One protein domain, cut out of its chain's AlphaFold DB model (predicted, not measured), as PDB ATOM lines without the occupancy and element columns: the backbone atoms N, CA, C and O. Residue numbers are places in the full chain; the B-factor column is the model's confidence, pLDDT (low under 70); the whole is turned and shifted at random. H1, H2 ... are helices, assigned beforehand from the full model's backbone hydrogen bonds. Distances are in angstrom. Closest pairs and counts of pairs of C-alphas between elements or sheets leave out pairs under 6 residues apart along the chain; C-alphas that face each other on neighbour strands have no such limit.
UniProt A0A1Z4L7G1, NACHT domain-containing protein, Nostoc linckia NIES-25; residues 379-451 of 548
ATOM      1  N   TRP A 379     191.078 254.850 201.818       78.81
ATOM      2  CA  TRP A 379     190.605 255.848 202.791       78.81
ATOM      3  C   TRP A 379     191.676 256.442 203.714       78.81
ATOM      4  O   TRP A 379     191.615 257.629 204.020       78.81
ATOM      5  N   ARG A 380     192.681 255.664 204.148       79.25
ATOM      6  CA  ARG A 380     193.770 256.188 204.997       79.25
ATOM      7  C   ARG A 380     194.525 257.321 204.306       79.25
ATOM      8  O   ARG A 380     194.708 258.382 204.894       79.25
ATOM      9  N   LYS A 381     194.876 257.111 203.034       82.81
ATOM     10  CA  LYS A 381     195.560 258.102 202.202       82.81
ATOM     11  C   LYS A 381     194.677 259.336 201.989       82.81
ATOM     12  O   LYS A 381     195.155 260.450 202.165       82.81
ATOM     13  N   GLU A 382     193.384 259.150 201.712       83.44
ATOM     14  CA  GLU A 382     192.434 260.271 201.593       83.44
ATOM     15  C   GLU A 382     192.343 261.102 202.886       83.44
ATOM     16  O   GLU A 382     192.249 262.328 202.848       83.44
ATOM     17  N   PHE A 383     192.368 260.455 204.052       86.12
ATOM     18  CA  PHE A 383     192.274 261.134 205.344       86.12
ATOM     19  C   PHE A 383     193.559 261.920 205.660       86.12
ATOM     20  O   PHE A 383     193.489 263.045 206.160       86.12
ATOM     21  N   GLU A 384     194.726 261.363 205.329       84.56
ATOM     22  CA  GLU A 384     196.028 262.036 205.431       84.56
ATOM     23  C   GLU A 384     196.119 263.249 204.486       84.56
ATOM     24  O   GLU A 384     196.520 264.339 204.907       84.56
ATOM     25  N   GLU A 385     195.668 263.103 203.236       87.75
ATOM     26  CA  GLU A 385     195.561 264.198 202.263       87.75
ATOM     27  C   GLU A 385     194.592 265.292 202.745       87.75
ATOM     28  O   GLU A 385     194.913 266.481 202.650       87.75
ATOM     29  N   TYR A 386     193.463 264.930 203.372       87.81
ATOM     30  CA  TYR A 386     192.533 265.898 203.969       87.81
ATOM     31  C   TYR A 386     193.200 266.752 205.042       87.81
ATOM     32  O   TYR A 386     193.093 267.984 205.017       87.81
ATOM     33  N   ILE A 387     193.914 266.105 205.968       86.44
ATOM     34  CA  ILE A 387     194.631 266.786 207.049       86.44
ATOM     35  C   ILE A 387     195.667 267.753 206.483       86.44
ATOM     36  O   ILE A 387     195.729 268.914 206.898       86.44
ATOM     37  N   LYS A 388     196.458 267.284 205.515       85.19
ATOM     38  CA  LYS A 388     197.541 268.049 204.901       85.19
ATOM     39  C   LYS A 388     197.025 269.270 204.136       85.19
ATOM     40  O   LYS A 388     197.558 270.367 204.319       85.19
ATOM     41  N   GLU A 389     195.992 269.102 203.312       87.00
ATOM     42  CA  GLU A 389     195.614 270.095 202.298       87.00
ATOM     43  C   GLU A 389     194.376 270.929 202.626       87.00
ATOM     44  O   GLU A 389     194.278 272.063 202.162       87.00
ATOM     45  N   LYS A 390     193.406 270.387 203.375       86.12
ATOM     46  CA  LYS A 390     192.050 270.967 203.447       86.12
ATOM     47  C   LYS A 390     191.649 271.494 204.828       86.12
ATOM     48  O   LYS A 390     190.720 272.298 204.905       86.12
ATOM     49  N   ILE A 391     192.315 271.081 205.912       86.69
ATOM     50  CA  ILE A 391     192.011 271.586 207.265       86.69
ATOM     51  C   ILE A 391     192.492 273.044 207.420       86.69
ATOM     52  O   ILE A 391     193.695 273.284 207.263       86.69
ATOM     53  N   PRO A 392     191.617 274.011 207.780       87.88
ATOM     54  CA  PRO A 392     192.000 275.406 208.024       87.88
ATOM     55  C   PRO A 392     192.942 275.565 209.223       87.88
ATOM     56  O   PRO A 392     192.791 274.856 210.217       87.88
ATOM     57  N   GLN A 393     193.844 276.554 209.189       89.56
ATOM     58  CA  GLN A 393     194.849 276.760 210.246       89.56
ATOM     59  C   GLN A 393     194.239 276.820 211.657       89.56
ATOM     60  O   GLN A 393     194.662 276.064 212.520       89.56
ATOM     61  N   LYS A 394     193.156 277.586 211.854       91.06
ATOM     62  CA  LYS A 394     192.446 277.680 213.145       91.06
ATOM     63  C   LYS A 394     192.030 276.315 213.725       91.06
ATOM     64  O   LYS A 394     192.058 276.132 214.937       91.06
ATOM     65  N   ILE A 395     191.638 275.365 212.872       90.94
ATOM     66  CA  ILE A 395     191.258 274.006 213.290       90.94
ATOM     67  C   ILE A 395     192.511 273.193 213.647       90.94
ATOM     68  O   ILE A 395     192.499 272.480 214.648       90.94
ATOM     69  N   ARG A 396     193.622 273.359 212.909       90.88
ATOM     70  CA  ARG A 396     194.933 272.767 213.256       90.88
ATOM     71  C   ARG A 396     195.436 273.266 214.613       90.88
ATOM     72  O   ARG A 396     195.908 272.461 215.414       90.88
ATOM     73  N   ASP A 397     195.290 274.561 214.889       92.38
ATOM     74  CA  ASP A 397     195.685 275.180 216.159       92.38
ATOM     75  C   ASP A 397     194.860 274.604 217.325       92.38
ATOM     76  O   ASP A 397     195.417 274.191 218.341       92.38
ATOM     77  N   GLY A 398     193.536 274.483 217.155       92.88
ATOM     78  CA  GLY A 398     192.647 273.862 218.143       92.88
ATOM     79  C   GLY A 398     192.964 272.383 218.402       92.88
ATOM     80  O   GLY A 398     193.066 271.971 219.556       92.88
ATOM     81  N   ILE A 399     193.217 271.598 217.346       92.44
ATOM     82  CA  ILE A 399     193.673 270.200 217.460       92.44
ATOM     83  C   ILE A 399     195.002 270.119 218.228       92.44
ATOM     84  O   ILE A 399     195.161 269.258 219.093       92.44
ATOM     85  N   SER A 400     195.940 271.028 217.952       92.12
ATOM     86  CA  SER A 400     197.238 271.086 218.636       92.12
ATOM     87  C   SER A 400     197.069 271.390 220.128       92.12
ATOM     88  O   SER A 400     197.635 270.691 220.968       92.12
ATOM     89  N   ASN A 401     196.220 272.364 220.470       92.62
ATOM     90  CA  ASN A 401     195.887 272.706 221.856       92.62
ATOM     91  C   ASN A 401     195.228 271.534 222.599       92.62
ATOM     92  O   ASN A 401     195.607 271.241 223.735       92.62
ATOM     93  N   TRP A 402     194.296 270.824 221.952       93.94
ATOM     94  CA  TRP A 402     193.679 269.618 222.508       93.94
ATOM     95  C   TRP A 402     194.726 268.531 222.786       93.94
ATOM     96  O   TRP A 402     194.752 267.961 223.873       93.94
ATOM     97  N   CYS A 403     195.650 268.294 221.850       91.81
ATOM     98  CA  CYS A 403     196.734 267.324 222.021       91.81
ATOM     99  C   CYS A 403     197.664 267.691 223.193       91.81
ATOM    100  O   CYS A 403     197.997 266.821 223.999       91.81
ATOM    101  N   ILE A 404     198.018 268.974 223.343       91.94
ATOM    102  CA  ILE A 404     198.824 269.478 224.468       91.94
ATOM    103  C   ILE A 404     198.096 269.264 225.804       91.94
ATOM    104  O   ILE A 404     198.680 268.696 226.729       91.94
ATOM    105  N   LYS A 405     196.816 269.657 225.905       90.38
ATOM    106  CA  LYS A 405     195.989 269.488 227.119       90.38
ATOM    107  C   LYS A 405     195.846 268.010 227.503       90.38
ATOM    108  O   LYS A 405     196.025 267.657 228.669       90.38
ATOM    109  N   SER A 406     195.607 267.148 226.516       88.31
ATOM    110  CA  SER A 406     195.458 265.697 226.686       88.31
ATOM    111  C   SER A 406     196.783 264.939 226.842       88.31
ATOM    112  O   SER A 406     196.759 263.741 227.115       88.31
ATOM    113  N   LYS A 407     197.939 265.607 226.694       90.69
ATOM    114  CA  LYS A 407     199.293 265.010 226.704       90.69
ATOM    115  C   LYS A 407     199.476 263.898 225.656       90.69
ATOM    116  O   LYS A 407     200.122 262.884 225.915       90.69
ATOM    117  N   LEU A 408     198.904 264.097 224.470       89.81
ATOM    118  CA  LEU A 408     198.920 263.147 223.355       89.81
ATOM    119  C   LEU A 408     199.698 263.700 222.157       89.81
ATOM    120  O   LEU A 408     199.728 264.903 221.917       89.81
ATOM    121  N   ASN A 409     200.283 262.805 221.360       88.06
ATOM    122  CA  ASN A 409     200.781 263.149 220.028       88.06
ATOM    123  C   ASN A 409     199.585 263.265 219.059       88.06
ATOM    124  O   ASN A 409     198.723 262.383 219.024       88.06
ATOM    125  N   GLN A 410     199.565 264.318 218.240       87.25
ATOM    126  CA  GLN A 410     198.581 264.535 217.177       87.25
ATOM    127  C   GLN A 410     198.466 263.340 216.216       87.25
ATOM    128  O   GLN A 410     197.365 263.001 215.788       87.25
ATOM    129  N   GLU A 411     199.567 262.648 215.925       86.56
ATOM    130  CA  GLU A 411     199.578 261.434 215.098       86.56
ATOM    131  C   GLU A 411     198.769 260.287 215.735       86.56
ATOM    132  O   GLU A 411     198.034 259.572 215.051       86.56
ATOM    133  N   ILE A 412     198.834 260.145 217.066       88.88
ATOM    134  CA  ILE A 412     198.052 259.147 217.814       88.88
ATOM    135  C   ILE A 412     196.564 259.495 217.747       88.88
ATOM    136  O   ILE A 412     195.753 258.600 217.499       88.88
ATOM    137  N   LEU A 413     196.209 260.776 217.916       89.50
ATOM    138  CA  LEU A 413     194.836 261.248 217.737       89.50
ATOM    139  C   LEU A 413     194.336 260.917 216.327       89.50
ATOM    140  O   LEU A 413     193.340 260.212 216.195       89.50
ATOM    141  N   ILE A 414     195.051 261.358 215.287       87.56
ATOM    142  CA  ILE A 414     194.693 261.129 213.878       87.56
ATOM    143  C   ILE A 414     194.461 259.639 213.611       87.56
ATOM    144  O   ILE A 414     193.409 259.279 213.088       87.56
ATOM    145  N   ARG A 415     195.378 258.763 214.044       87.69
ATOM    146  CA  ARG A 415     195.258 257.304 213.896       87.69
ATOM    147  C   ARG A 415     194.031 256.729 214.613       87.69
ATOM    148  O   ARG A 415     193.393 255.810 214.099       87.69
ATOM    149  N   VAL A 416     193.679 257.253 215.787       89.62
ATOM    150  CA  VAL A 416     192.460 256.843 216.500       89.62
ATOM    151  C   VAL A 416     191.202 257.354 215.801       89.62
ATOM    152  O   VAL A 416     190.248 256.589 215.709       89.62
ATOM    153  N   LEU A 417     191.189 258.574 215.255       90.25
ATOM    154  CA  LEU A 417     190.036 259.095 214.504       90.25
ATOM    155  C   LEU A 417     189.825 258.349 213.187       90.25
ATOM    156  O   LEU A 417     188.693 258.007 212.859       90.25
ATOM    157  N   ILE A 418     190.918 258.034 212.489       86.19
ATOM    158  CA  ILE A 418     190.983 257.101 211.360       86.19
ATOM    159  C   ILE A 418     190.250 255.802 211.741       86.19
ATOM    160  O   ILE A 418     189.216 255.486 211.156       86.19
ATOM    161  N   ASN A 419     190.672 255.113 212.803       88.12
ATOM    162  CA  ASN A 419     190.057 253.842 213.209       88.12
ATOM    163  C   ASN A 419     188.613 253.975 213.742       88.12
ATOM    164  O   ASN A 419     187.784 253.103 213.483       88.12
ATOM    165  N   LYS A 420     188.289 255.043 214.482       91.38
ATOM    166  CA  LYS A 420     186.934 255.302 215.002       91.38
ATOM    167  C   LYS A 420     185.957 255.760 213.912       91.38
ATOM    168  O   LYS A 420     184.758 255.720 214.165       91.38
ATOM    169  N   SER A 421     186.431 256.160 212.729       87.62
ATOM    170  CA  SER A 421     185.571 256.629 211.635       87.62
ATOM    171  C   SER A 421     184.791 255.544 210.910       87.62
ATOM    172  O   SER A 421     183.774 255.865 210.304       87.62
ATOM    173  N   GLU A 422     185.266 254.293 210.937       86.44
ATOM    174  CA  GLU A 422     184.679 253.190 210.157       86.44
ATOM    175  C   GLU A 422     184.584 253.557 208.657       86.44
ATOM    176  O   GLU A 422     183.553 253.394 208.012       86.44
ATOM    177  N   SER A 423     185.664 254.151 208.128       84.31
ATOM    178  CA  SER A 423     185.785 254.708 206.766       84.31
ATOM    179  C   SER A 423     184.790 255.835 206.426       84.31
ATOM    180  O   SER A 423     184.725 256.302 205.286       84.31
ATOM    181  N   ASN A 424     184.033 256.345 207.404       86.25
ATOM    182  CA  ASN A 424     183.070 257.420 207.202       86.25
ATOM    183  C   ASN A 424     183.760 258.797 207.214       86.25
ATOM    184  O   ASN A 424     184.022 259.390 208.264       86.25
ATOM    185  N   PHE A 425     184.021 259.336 206.021       86.38
ATOM    186  CA  PHE A 425     184.682 260.633 205.849       86.38
ATOM    187  C   PHE A 425     183.931 261.793 206.530       86.38
ATOM    188  O   PHE A 425     184.565 262.694 207.080       86.38
ATOM    189  N   ARG A 426     182.585 261.773 206.557       86.75
ATOM    190  CA  ARG A 426     181.784 262.788 207.269       86.75
ATOM    191  C   ARG A 426     182.031 262.753 208.775       86.75
ATOM    192  O   ARG A 426     182.222 263.821 209.347       86.75
ATOM    193  N   TYR A 427     182.052 261.572 209.403       91.56
ATOM    194  CA  TYR A 427     182.464 261.460 210.810       91.56
ATOM    195  C   TYR A 427     183.847 262.091 210.981       91.56
ATOM    196  O   TYR A 427     184.004 262.999 211.788       91.56
ATOM    197  N   PHE A 428     184.830 261.663 210.181       90.50
ATOM    198  CA  PHE A 428     186.230 262.036 210.387       90.50
ATOM    199  C   PHE A 428     186.451 263.546 210.288       90.50
ATOM    200  O   PHE A 428     187.007 264.154 211.204       90.50
ATOM    201  N   LYS A 429     185.939 264.157 209.213       89.19
ATOM    202  CA  LYS A 429     185.956 265.606 209.020       89.19
ATOM    203  C   LYS A 429     185.303 266.337 210.192       89.19
ATOM    204  O   LYS A 429     185.894 267.271 210.725       89.19
ATOM    205  N   ASN A 430     184.089 265.940 210.565       88.50
ATOM    206  CA  ASN A 430     183.317 266.692 211.544       88.50
ATOM    207  C   ASN A 430     183.920 266.577 212.946       88.50
ATOM    208  O   ASN A 430     184.024 267.576 213.644       88.50
ATOM    209  N   MET A 431     184.396 265.391 213.328       91.81
ATOM    210  CA  MET A 431     185.051 265.175 214.617       91.81
ATOM    211  C   MET A 431     186.366 265.976 214.721       91.81
ATOM    212  O   MET A 431     186.663 266.544 215.769       91.81
ATOM    213  N   LEU A 432     187.130 266.096 213.624       91.44
ATOM    214  CA  LEU A 432     188.293 266.994 213.547       91.44
ATOM    215  C   LEU A 432     187.905 268.475 213.684       91.44
ATOM    216  O   LEU A 432     188.547 269.201 214.444       91.44
ATOM    217  N   ASP A 433     186.862 268.918 212.973       89.75
ATOM    218  CA  ASP A 433     186.340 270.285 213.074       89.75
ATOM    219  C   ASP A 433     185.848 270.590 214.504       89.75
ATOM    220  O   ASP A 433     186.108 271.677 215.017       89.75
ATOM    221  N   ASP A 434     185.188 269.640 215.171       90.69
ATOM    222  CA  ASP A 434     184.626 269.797 216.516       90.69
ATOM    223  C   ASP A 434     185.700 269.749 217.620       90.69
ATOM    224  O   ASP A 434     185.648 270.570 218.541       90.69
ATOM    225  N   ILE A 435     186.730 268.893 217.507       91.81
ATOM    226  CA  ILE A 435     187.943 268.999 218.344       91.81
ATOM    227  C   ILE A 435     188.597 270.370 218.145       91.81
ATOM    228  O   ILE A 435     188.873 271.061 219.123       91.81
ATOM    229  N   GLY A 436     188.813 270.799 216.897       91.06
ATOM    230  CA  GLY A 436     189.467 272.077 216.598       91.06
ATOM    231  C   GLY A 436     188.658 273.318 216.997       91.06
ATOM    232  O   GLY A 436     189.212 274.414 217.070       91.06
ATOM    233  N   ARG A 437     187.357 273.162 217.271       89.19
ATOM    234  CA  ARG A 437     186.465 274.192 217.836       89.19
ATOM    235  C   ARG A 437     186.310 274.114 219.354       89.19
ATOM    236  O   ARG A 437     185.694 275.011 219.920       89.19
ATOM    237  N   GLY A 438     186.835 273.066 219.986       88.31
ATOM    238  CA  GLY A 438     186.825 272.877 221.433       88.31
ATOM    239  C   GLY A 438     185.645 272.083 222.008       88.31
ATOM    240  O   GLY A 438     185.559 271.937 223.224       88.31
ATOM    241  N   LEU A 439     184.754 271.500 221.188       87.06
ATOM    242  CA  LEU A 439     183.584 270.744 221.693       87.06
ATOM    243  C   LEU A 439     183.973 269.542 222.572       87.06
ATOM    244  O   LEU A 439     183.214 269.145 223.453       87.06
ATOM    245  N   TYR A 440     185.154 268.972 222.335       89.06
ATOM    246  CA  TYR A 440     185.682 267.806 223.044       89.06
ATOM    247  C   TYR A 440     186.840 268.156 223.997       89.06
ATOM    248  O   TYR A 440     187.606 267.274 224.379       89.06
ATOM    249  N   GLU A 441     186.988 269.426 224.401       86.56
ATOM    250  CA  GLU A 441     188.110 269.915 225.229       86.56
ATOM    251  C   GLU A 441     188.348 269.149 226.535       86.56
ATOM    252  O   GLU A 441     189.492 269.083 226.984       86.56
ATOM    253  N   ASP A 442     187.306 268.592 227.153       85.75
ATOM    254  CA  ASP A 442     187.390 267.836 228.414       85.75
ATOM    255  C   ASP A 442     187.204 266.316 228.229       85.75
ATOM    256  O   ASP A 442     187.109 265.573 229.205       85.75
ATOM    257  N   SER A 443     187.134 265.838 226.981       86.81
ATOM    258  CA  SER A 443     186.978 264.412 226.652       86.81
ATOM    259  C   SER A 443     188.332 263.720 226.519       86.81
ATOM    260  O   SER A 443     189.274 264.303 225.977       86.81
ATOM    261  N   LYS A 444     188.439 262.456 226.946       88.56
ATOM    262  CA  LYS A 444     189.632 261.642 226.672       88.56
ATOM    263  C   LYS A 444     189.558 261.024 225.277       88.56
ATOM    264  O   LYS A 444     188.504 260.984 224.646       88.56
ATOM    265  N   LEU A 445     190.689 260.503 224.807       88.62
ATOM    266  CA  LEU A 445     190.812 259.855 223.497       88.62
ATOM    267  C   LEU A 445     189.918 258.607 223.373       88.62
ATOM    268  O   LEU A 445     189.382 258.310 222.303       88.62
ATOM    269  N   GLU A 446     189.751 257.886 224.478       89.06
ATOM    270  CA  GLU A 446     188.926 256.686 224.585       89.06
ATOM    271  C   GLU A 446     187.438 257.034 224.453       89.06
ATOM    272  O   GLU A 446     186.728 256.351 223.709       89.06
ATOM    273  N   ASP A 447     187.019 258.130 225.098       89.31
ATOM    274  CA  ASP A 447     185.634 258.615 225.201       89.31
ATOM    275  C   ASP A 447     185.058 259.116 223.866       89.31
ATOM    276  O   ASP A 447     183.843 259.237 223.725       89.31
ATOM    277  N   LEU A 448     185.910 259.410 222.875       92.25
ATOM    278  CA  LEU A 448     185.463 259.897 221.567       92.25
ATOM    279  C   LEU A 448     184.521 258.877 220.892       92.25
ATOM    280  O   LEU A 448     184.832 257.680 220.877       92.25
ATOM    281  N   PRO A 449     183.406 259.300 220.275       93.94
ATOM    282  CA  PRO A 449     182.439 258.385 219.665       93.94
ATOM    283  C   PRO A 449     183.074 257.496 218.589       93.94
ATOM    284  O   PRO A 449     183.929 257.961 217.840       93.94
ATOM    285  N   LYS A 450     182.643 256.233 218.459       94.38
ATOM    286  CA  LYS A 450     183.013 255.343 217.338       94.38
ATOM    287  C   LYS A 450     181.867 255.259 216.331       94.38
ATOM    288  O   LYS A 450     180.766 254.869 216.714       94.38
ATOM    289  N   GLY A 451     182.129 255.590 215.074       91.25
ATOM    290  CA  GLY A 451     181.144 255.591 213.996       91.25
ATOM    291  C   GLY A 451     180.223 256.813 214.009       91.25
ATOM    292  O   GLY A 451     180.007 257.466 215.037       91.25
TER     293      GLY A 451
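What this domain is: This is residues 379 to 451 of the 548 residues of the protein "NACHT domain-containing protein" of Nostoc linckia NIES-25 (UniProt A0A1Z4L7G1). H2, the longest helix, crosses the end part of H4 nearly at right angles and also meets the first part of H3, while H3 and H4 fold against each other as a loose hairpin. H1 lies loosely beside the other end of that hairpin, near the last part of H3 and the start of H4, and the closing stretch, residues 438 to 451, returns from the end of H4 toward the turn between H3 and H4. The printed part has 73 residues with four named helices, in the order H1, H2, H3, H4, and no named strand; its class is all helix. It is compact and rounded, with a radius of gyration of the C-alphas of 11.0 A and spans of 28 by 25 by 19 A.

Where its parts are: H2 is residues 393 to 406, 19.8 A from first to last C-alpha, beginning with C-alpha 393 at (194.849, 276.760, 210.246). H4, residues 425 to 437, is 18.2 A long and ends with C-alpha 437 at (186.465, 274.192, 217.836). H3 is residues 410 to 420, 15.0 A long. H1 is residues 379 to 389, 15.1 A long, with C-alpha 379 at (190.605, 255.848, 202.791).

How they stand to each other: H2 touches H4, about perpendicular at 76 degrees, and H4 does so with residues 432 to 437 alone; the closest C-alphas, of Gly 398 and Gly 436, are 4.0 A apart. H2 touches H3 with residues 399 to 403 alone, about perpendicular at 86 degrees; the closest C-alphas, of Cys 403 and Gln 410, are 5.9 A apart. H3 and H4 form a helical hairpin, opposite ways at a steep tilt of 40 degrees. They only just touch, with 3 pairs of C-alphas within 8 A, and H4 does so with residues 428 to 431 alone; the closest C-alphas, of Leu 417 and Phe 428, are 6.3 A apart. H1 is close to H3 but not clearly touching it, opposite ways at a steep tilt of 40 degrees, with the closest C-alphas, of Arg 380 and Ile 418, 7.0 A apart. H1 is also close to H4 but not clearly touching it, the same way at a tilt of 37 degrees, only just steep; the closest C-alphas, of Phe 383 and Phe 425, are 7.6 A apart. H1 and H2 are apart. H1, H3 and H4 make an up and down bundle, each helix running against the one before it in the bundle. The helix packing is mostly crossed: of the three pairs that touch, 0 are at a shallow tilt. In H1, H2, H3 and H4 every O i to N i+4 pair is within hydrogen-bond range.

The domain as a whole: The two C-alphas farthest apart, of Lys 381 and Asp 442, are 29.1 A apart. The printed part has no cut, and its three links between helices are tight. The C-alphas of residues 438 to 451 lie 10 to 14 A from the mean of the C-alphas. The mean pLDDT of the printed part is 88.7, and no printed residue is under 70.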